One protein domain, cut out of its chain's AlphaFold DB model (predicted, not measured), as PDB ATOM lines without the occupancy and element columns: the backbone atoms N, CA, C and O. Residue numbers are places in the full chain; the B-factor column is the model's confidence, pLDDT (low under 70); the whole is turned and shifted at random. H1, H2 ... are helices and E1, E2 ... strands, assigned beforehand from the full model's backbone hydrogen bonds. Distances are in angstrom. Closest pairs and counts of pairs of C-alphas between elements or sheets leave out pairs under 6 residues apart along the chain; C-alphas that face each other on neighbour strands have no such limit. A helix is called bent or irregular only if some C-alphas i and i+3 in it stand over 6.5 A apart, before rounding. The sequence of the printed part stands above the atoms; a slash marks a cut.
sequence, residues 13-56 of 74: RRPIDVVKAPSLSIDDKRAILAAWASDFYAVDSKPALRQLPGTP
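This is residues 13 to 56 of the 74 residues of an uncharacterized protein of Rhizobium leguminosarum (UniProt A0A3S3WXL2). The printed part is a small helical hairpin, H1 and H2 side by side, with a looped arm beyond the far end of H2: residues 37 to 45 lead outward, the chain turns at Ser 45, and the single strand E1 comes back. The tail after E1, residues 51 to 56, returns to the neighbourhood of the first printed residue, and the link between the helices and the turn at Ser 45 lie at the two ends of the long axis. The printed part has 44 residues, with two named helices and one named strand in the order H1, H2, E1, and E1 pairs with no named strand. The class is mixed, helices and strands: helices hold 17 and strands 5 of the 22 residues in named elements. The whole is only just compact, close to loose, with a radius of gyration of the C-alphas of 11.1 A, and its outline is elongated, 35 by 20 by 13 A along the three main axes.

The printed part begins at Arg 13, with its C-alpha at (6.965, 37.506, -40.806). H1 is residues 15 to 20, Pro 15 to Lys 20, and begins with C-alpha 15 at (3.261, 34.634, -46.257); from its first to its last C-alpha it measures 9.2 A. After residues 21 to 25 comes H2, residues 26 to 36, Ile 26 to Trp 36. With 11 residues it is the longest helix, 15.4 A from first to last C-alpha, and it ends with C-alpha 36 at (-0.165, 41.390, -50.001). In the residues that follow, 39 to 41 are helical and 42 to 43 are strand, runs too short to bear a name. E1 is residues 46 to 50, Lys 46 to Arg 50, 8.5 A from first to last C-alpha, and it ends with C-alpha 50 at (6.395, 43.218, -51.664). Residues 51 to 56 follow it and hold no named element.

H1 and H2 form a helical hairpin, two helices that follow each other in the chain, touch and run opposite ways. Their lines stand at a shallow tilt of 9 degrees. They touch with 5 pairs of C-alphas within 8 A, and their closest C-alphas are those of Val 18 and Lys 29, 5.8 A apart. From centre to centre H1 and H2 are 9.9 A apart. Beyond H2, its last residue, Trp 36, and the last residue of E1, Arg 50, have the closest C-alphas of the two elements, 7.0 A apart. This is the one pair of C-alphas of H2 and E1 within 8 A, and their centres are 18.3 A apart. H1 and E1 are apart. In H2 every O i to N i+4 pair is within hydrogen-bond range; in H1 1 of 2 such pairs is, beside 3 of 3 O i to N i+3 pairs. Neither helix is bent or irregular.

The two C-alphas farthest apart are those of Pro 22, between H1 and H2, and Ser 45, just before E1, at 35.1 A. The first and last printed C-alphas, those of Arg 13 and Pro 56, are 7.5 A apart. The link from H1 to H2, 5 residues, is tight, and the link from H2 to E1, 9 residues, is short; no link is long. The printed part runs from residue 13 to residue 56 of a chain of 74 residues and has no cut. The mean pLDDT of the printed part of this predicted model is 90.8, with 92 for H1, 93 for H2 and 95 for E1, and no printed residue is under 70.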
ATOM      1  N   ARG A  13       5.683  37.110 -40.201       81.62
ATOM      2  CA  ARG A  13       6.965  37.506 -40.806       81.62
ATOM      3  C   ARG A  13       7.112  37.016 -42.242       81.62
ATOM      4  O   ARG A  13       7.936  37.551 -42.976       81.62
ATOM      5  N   ARG A  14       6.344  35.998 -42.630       89.38
ATOM      6  CA  ARG A  14       6.304  35.442 -43.986       89.38
ATOM      7  C   ARG A  14       4.865  35.111 -44.403       89.38
ATOM      8  O   ARG A  14       4.055  34.772 -43.539       89.38
ATOM      9  N   PRO A  15       4.540  35.105 -45.710       92.38
ATOM     10  CA  PRO A  15       3.261  34.634 -46.257       92.38
ATOM     11  C   PRO A  15       2.759  33.311 -45.674       92.38
ATOM     12  O   PRO A  15       1.579  33.166 -45.360       92.38
ATOM     13  N   ILE A  16       3.659  32.355 -45.439       92.38
ATOM     14  CA  ILE A  16       3.293  31.054 -44.871       92.38
ATOM     15  C   ILE A  16       2.751  31.137 -43.434       92.38
ATOM     16  O   ILE A  16       1.997  30.257 -43.014       92.38
ATOM     17  N   ASP A  17       3.105  32.178 -42.679       91.25
ATOM     18  CA  ASP A  17       2.621  32.371 -41.310       91.25
ATOM     19  C   ASP A  17       1.115  32.662 -41.304       91.25
ATOM     20  O   ASP A  17       0.412  32.216 -40.399       91.25
ATOM     21  N   VAL A  18       0.598  33.314 -42.353       91.25
ATOM     22  CA  VAL A  18      -0.843  33.549 -42.543       91.25
ATOM     23  C   VAL A  18      -1.570  32.222 -42.723       91.25
ATOM     24  O   VAL A  18      -2.554  31.947 -42.042       91.25
ATOM     25  N   VAL A  19      -1.045  31.347 -43.587       92.81
ATOM     26  CA  VAL A  19      -1.627  30.018 -43.840       92.81
ATOM     27  C   VAL A  19      -1.686  29.194 -42.548       92.81
ATOM     28  O   VAL A  19      -2.677  28.507 -42.278       92.81
ATOM     29  N   LYS A  20      -0.633  29.287 -41.727       91.25
ATOM     30  CA  LYS A  20      -0.490  28.559 -40.461       91.25
ATOM     31  C   LYS A  20      -1.256  29.177 -39.290       91.25
ATOM     32  O   LYS A  20      -1.412  28.491 -38.286       91.25
ATOM     33  N   ALA A  21      -1.733  30.417 -39.394       89.94
ATOM     34  CA  ALA A  21      -2.433  31.088 -38.306       89.94
ATOM     35  C   ALA A  21      -3.747  30.351 -37.968       89.94
ATOM     36  O   ALA A  21      -4.645  30.295 -38.811       89.94
ATOM     37  N   PRO A  22      -3.892  29.761 -36.769       88.38
ATOM     38  CA  PRO A  22      -5.096  29.009 -36.414       88.38
ATOM     39  C   PRO A  22      -6.288  29.923 -36.103       88.38
ATOM     40  O   PRO A  22      -7.428  29.494 -36.204       88.38
ATOM     41  N   SER A  23      -6.028  31.182 -35.748       87.62
ATOM     42  CA  SER A  23      -7.038  32.183 -35.395       87.62
ATOM     43  C   SER A  23      -7.704  32.857 -36.597       87.62
ATOM     44  O   SER A  23      -8.593  33.677 -36.401       87.62
ATOM     45  N   LEU A  24      -7.258  32.564 -37.822       89.12
ATOM     46  CA  LEU A  24      -7.797  33.154 -39.046       89.12
ATOM     47  C   LEU A  24      -8.645  32.138 -39.808       89.12
ATOM     48  O   LEU A  24      -8.231  30.987 -39.987       89.12
ATOM     49  N   SER A  25      -9.798  32.588 -40.306       91.31
ATOM     50  CA  SER A  25     -10.600  31.813 -41.252       91.31
ATOM     51  C   SER A  25      -9.863  31.653 -42.590       91.31
ATOM     52  O   SER A  25      -8.907  32.377 -42.883       91.31
ATOM     53  N   ILE A  26     -10.282  30.692 -43.419       92.69
ATOM     54  CA  ILE A  26      -9.700  30.512 -44.761       92.69
ATOM     55  C   ILE A  26      -9.896  31.781 -45.601       92.69
ATOM     56  O   ILE A  26      -8.956  32.225 -46.260       92.69
ATOM     57  N   ASP A  27     -11.070  32.407 -45.517       92.31
ATOM     58  CA  ASP A  27     -11.369  33.630 -46.262       92.31
ATOM     59  C   ASP A  27     -10.518  34.814 -45.794       92.31
ATOM     60  O   ASP A  27      -9.975  35.536 -46.633       92.31
ATOM     61  N   ASP A  28     -10.294  34.969 -44.484       91.50
ATOM     62  CA  ASP A  28      -9.397  36.009 -43.961       91.50
ATOM     63  C   ASP A  28      -7.962  35.798 -44.442       91.50
ATOM     64  O   ASP A  28      -7.294  36.744 -44.865       91.50
ATOM     65  N   LYS A  29      -7.481  34.548 -44.418       93.00
ATOM     66  CA  LYS A  29      -6.145  34.201 -44.920       93.00
ATOM     67  C   LYS A  29      -6.013  34.550 -46.397       93.00
ATOM     68  O   LYS A  29      -5.009  35.148 -46.789       93.00
ATOM     69  N   ARG A  30      -7.022  34.216 -47.205       95.06
ATOM     70  CA  ARG A  30      -7.043  34.513 -48.641       95.06
ATOM     71  C   ARG A  30      -7.076  36.019 -48.885       95.06
ATOM     72  O   ARG A  30      -6.272  36.512 -49.671       95.06
ATOM     73  N   ALA A  31      -7.929  36.760 -48.178       92.75
ATOM     74  CA  ALA A  31      -8.040  38.213 -48.298       92.75
ATOM     75  C   ALA A  31      -6.731  38.927 -47.927       92.75
ATOM     76  O   ALA A  31      -6.293  39.844 -48.623       92.75
ATOM     77  N   ILE A  32      -6.076  38.474 -46.859       91.31
ATOM     78  CA  ILE A  32      -4.765  38.959 -46.435       91.31
ATOM     79  C   ILE A  32      -3.709  38.725 -47.520       91.31
ATOM     80  O   ILE A  32      -3.017  39.664 -47.918       91.31
ATOM     81  N   LEU A  33      -3.576  37.484 -47.997       93.44
ATOM     82  CA  LEU A  33      -2.551  37.127 -48.975       93.44
ATOM     83  C   LEU A  33      -2.800  37.812 -50.325       93.44
ATOM     84  O   LEU A  33      -1.859  38.304 -50.941       93.44
ATOM     85  N   ALA A  34      -4.060  37.919 -50.754       93.62
ATOM     86  CA  ALA A  34      -4.440  38.654 -51.956       93.62
ATOM     87  C   ALA A  34      -4.098  40.147 -51.842       93.62
ATOM     88  O   ALA A  34      -3.575  40.736 -52.787       93.62
ATOM     89  N   ALA A  35      -4.320  40.758 -50.674       91.50
ATOM     90  CA  ALA A  35      -3.921  42.141 -50.443       91.50
ATOM     91  C   ALA A  35      -2.400  42.312 -50.500       91.50
ATOM     92  O   ALA A  35      -1.926  43.264 -51.111       91.50
ATOM     93  N   TRP A  36      -1.630  41.390 -49.921       92.56
ATOM     94  CA  TRP A  36      -0.165  41.390 -50.001       92.56
ATOM     95  C   TRP A  36       0.366  41.197 -51.422       92.56
ATOM     96  O   TRP A  36       1.394  41.771 -51.772       92.56
ATOM     97  N   ALA A  37      -0.343  40.437 -52.256       93.25
ATOM     98  CA  ALA A  37      -0.010  40.258 -53.663       93.25
ATOM     99  C   ALA A  37      -0.323  41.491 -54.529       93.25
ATOM    100  O   ALA A  37       0.091  41.518 -55.685       93.25
ATOM    101  N   SER A  38      -1.020  42.501 -54.003       91.44
ATOM    102  CA  SER A  38      -1.358  43.733 -54.722       91.44
ATOM    103  C   SER A  38      -0.164  44.681 -54.868       91.44
ATOM    104  O   SER A  38       0.736  44.716 -54.025       91.44
ATOM    105  N   ASP A  39      -0.207  45.526 -55.901       91.44
ATOM    106  CA  ASP A  39       0.786  46.576 -56.150       91.44
ATOM    107  C   ASP A  39       0.863  47.639 -55.063       91.44
ATOM    108  O   ASP A  39       1.876  48.321 -54.951       91.44
ATOM    109  N   PHE A  40      -0.138  47.700 -54.184       90.25
ATOM    110  CA  PHE A  40      -0.074  48.522 -52.982       90.25
ATOM    111  C   PHE A  40       1.178  48.249 -52.130       90.25
ATOM    112  O   PHE A  40       1.705  49.166 -51.510       90.25
ATOM    113  N   TYR A  41       1.663  47.002 -52.105       90.56
ATOM    114  CA  TYR A  41       2.869  46.632 -51.364       90.56
ATOM    115  C   TYR A  41       4.114  46.526 -52.250       90.56
ATOM    116  O   TYR A  41       5.154  46.114 -51.744       90.56
ATOM    117  N   ALA A  42       4.051  46.859 -53.545       94.69
ATOM    118  CA  ALA A  42       5.218  46.803 -54.425       94.69
ATOM    119  C   ALA A  42       6.362  47.670 -53.888       94.69
ATOM    120  O   ALA A  42       6.152  48.818 -53.500       94.69
ATOM    121  N   VAL A  43       7.583  47.141 -53.908       93.12
ATOM    122  CA  VAL A  43       8.770  47.974 -53.702       93.12
ATOM    123  C   VAL A  43       9.002  48.811 -54.956       93.12
ATOM    124  O   VAL A  43       8.974  48.284 -56.072       93.12
ATOM    125  N   ASP A  44       9.267  50.104 -54.768       92.62
ATOM    126  CA  ASP A  44       9.557  51.010 -55.878       92.62
ATOM    127  C   ASP A  44      10.732  50.496 -56.722       92.62
ATOM    128  O   ASP A  44      11.735  49.995 -56.205       92.62
ATOM    129  N   SER A  45      10.575  50.566 -58.044       93.19
ATOM    130  CA  SER A  45      11.515  50.018 -59.031       93.19
ATOM    131  C   SER A  45      11.818  48.506 -58.913       93.19
ATOM    132  O   SER A  45      12.687  47.998 -59.623       93.19
ATOM    133  N   LYS A  46      11.111  47.752 -58.054       94.94
ATOM    134  CA  LYS A  46      11.262  46.295 -57.861       94.94
ATOM    135  C   LYS A  46       9.887  45.610 -57.741       94.94
ATOM    136  O   LYS A  46       9.552  45.092 -56.675       94.94
ATOM    137  N   PRO A  47       9.096  45.537 -58.830       92.06
ATOM    138  CA  PRO A  47       7.703  45.068 -58.788       92.06
ATOM    139  C   PRO A  47       7.533  43.607 -58.338       92.06
ATOM    140  O   PRO A  47       6.471  43.235 -57.845       92.06
ATOM    141  N   ALA A  48       8.579  42.783 -58.457       94.44
ATOM    142  CA  ALA A  48       8.577  41.400 -57.981       94.44
ATOM    143  C   ALA A  48       8.637  41.272 -56.446       94.44
ATOM    144  O   ALA A  48       8.431  40.182 -55.914       94.44
ATOM    145  N   LEU A  49       8.937  42.358 -55.725       96.19
ATOM    146  CA  LEU A  49       9.060  42.373 -54.270       96.19
ATOM    147  C   LEU A  49       7.906  43.139 -53.628       96.19
ATOM    148  O   LEU A  49       7.485  44.191 -54.109       96.19
ATOM    149  N   ARG A  50       7.440  42.625 -52.490       95.38
ATOM    150  CA  ARG A  50       6.395  43.218 -51.664       95.38
ATOM    151  C   ARG A  50       6.956  43.612 -50.298       95.38
ATOM    152  O   ARG A  50       7.456  42.760 -49.565       95.38
ATOM    153  N   GLN A  51       6.881  44.891 -49.938       92.06
ATOM    154  CA  GLN A  51       7.248  45.377 -48.608       92.06
ATOM    155  C   GLN A  51       6.072  45.181 -47.655       92.06
ATOM    156  O   GLN A  51       5.158  46.000 -47.588       92.06
ATOM    157  N   LEU A  52       6.091  44.083 -46.910       88.38
ATOM    158  CA  LEU A  52       4.990  43.723 -46.029       88.38
ATOM    159  C   LEU A  52       5.145  44.381 -44.644       88.38
ATOM    160  O   LEU A  52       6.265  44.552 -44.149       88.38
ATOM    161  N   PRO A  53       4.042  44.747 -43.972       82.19
ATOM    162  CA  PRO A  53       4.106  45.272 -42.613       82.19
ATOM    163  C   PRO A  53       4.625  44.203 -41.644       82.19
ATOM    164  O   PRO A  53       4.062  43.115 -41.560       82.19
ATOM    165  N   GLY A  54       5.670  44.522 -40.878       77.94
ATOM    166  CA  GLY A  54       6.221  43.617 -39.861       77.94
ATOM    167  C   GLY A  54       7.209  42.568 -40.384       77.94
ATOM    168  O   GLY A  54       7.723  41.784 -39.580       77.94
ATOM    169  N   THR A  55       7.525  42.568 -41.684       80.69
ATOM    170  CA  THR A  55       8.623  41.763 -42.233       80.69
ATOM    171  C   THR A  55       9.926  42.566 -42.202       80.69
ATOM    172  O   THR A  55       9.908  43.774 -42.442       80.69
ATOM    173  N   PRO A  56      11.066  41.932 -41.868       81.56
ATOM    174  CA  PRO A  56      12.350  42.632 -41.820       81.56
ATOM    175  C   PRO A  56      12.840  43.036 -43.216       81.56
ATOM    176  O   PRO A  56      13.569  44.012 -43.346       81.56
TER     177      PRO A  56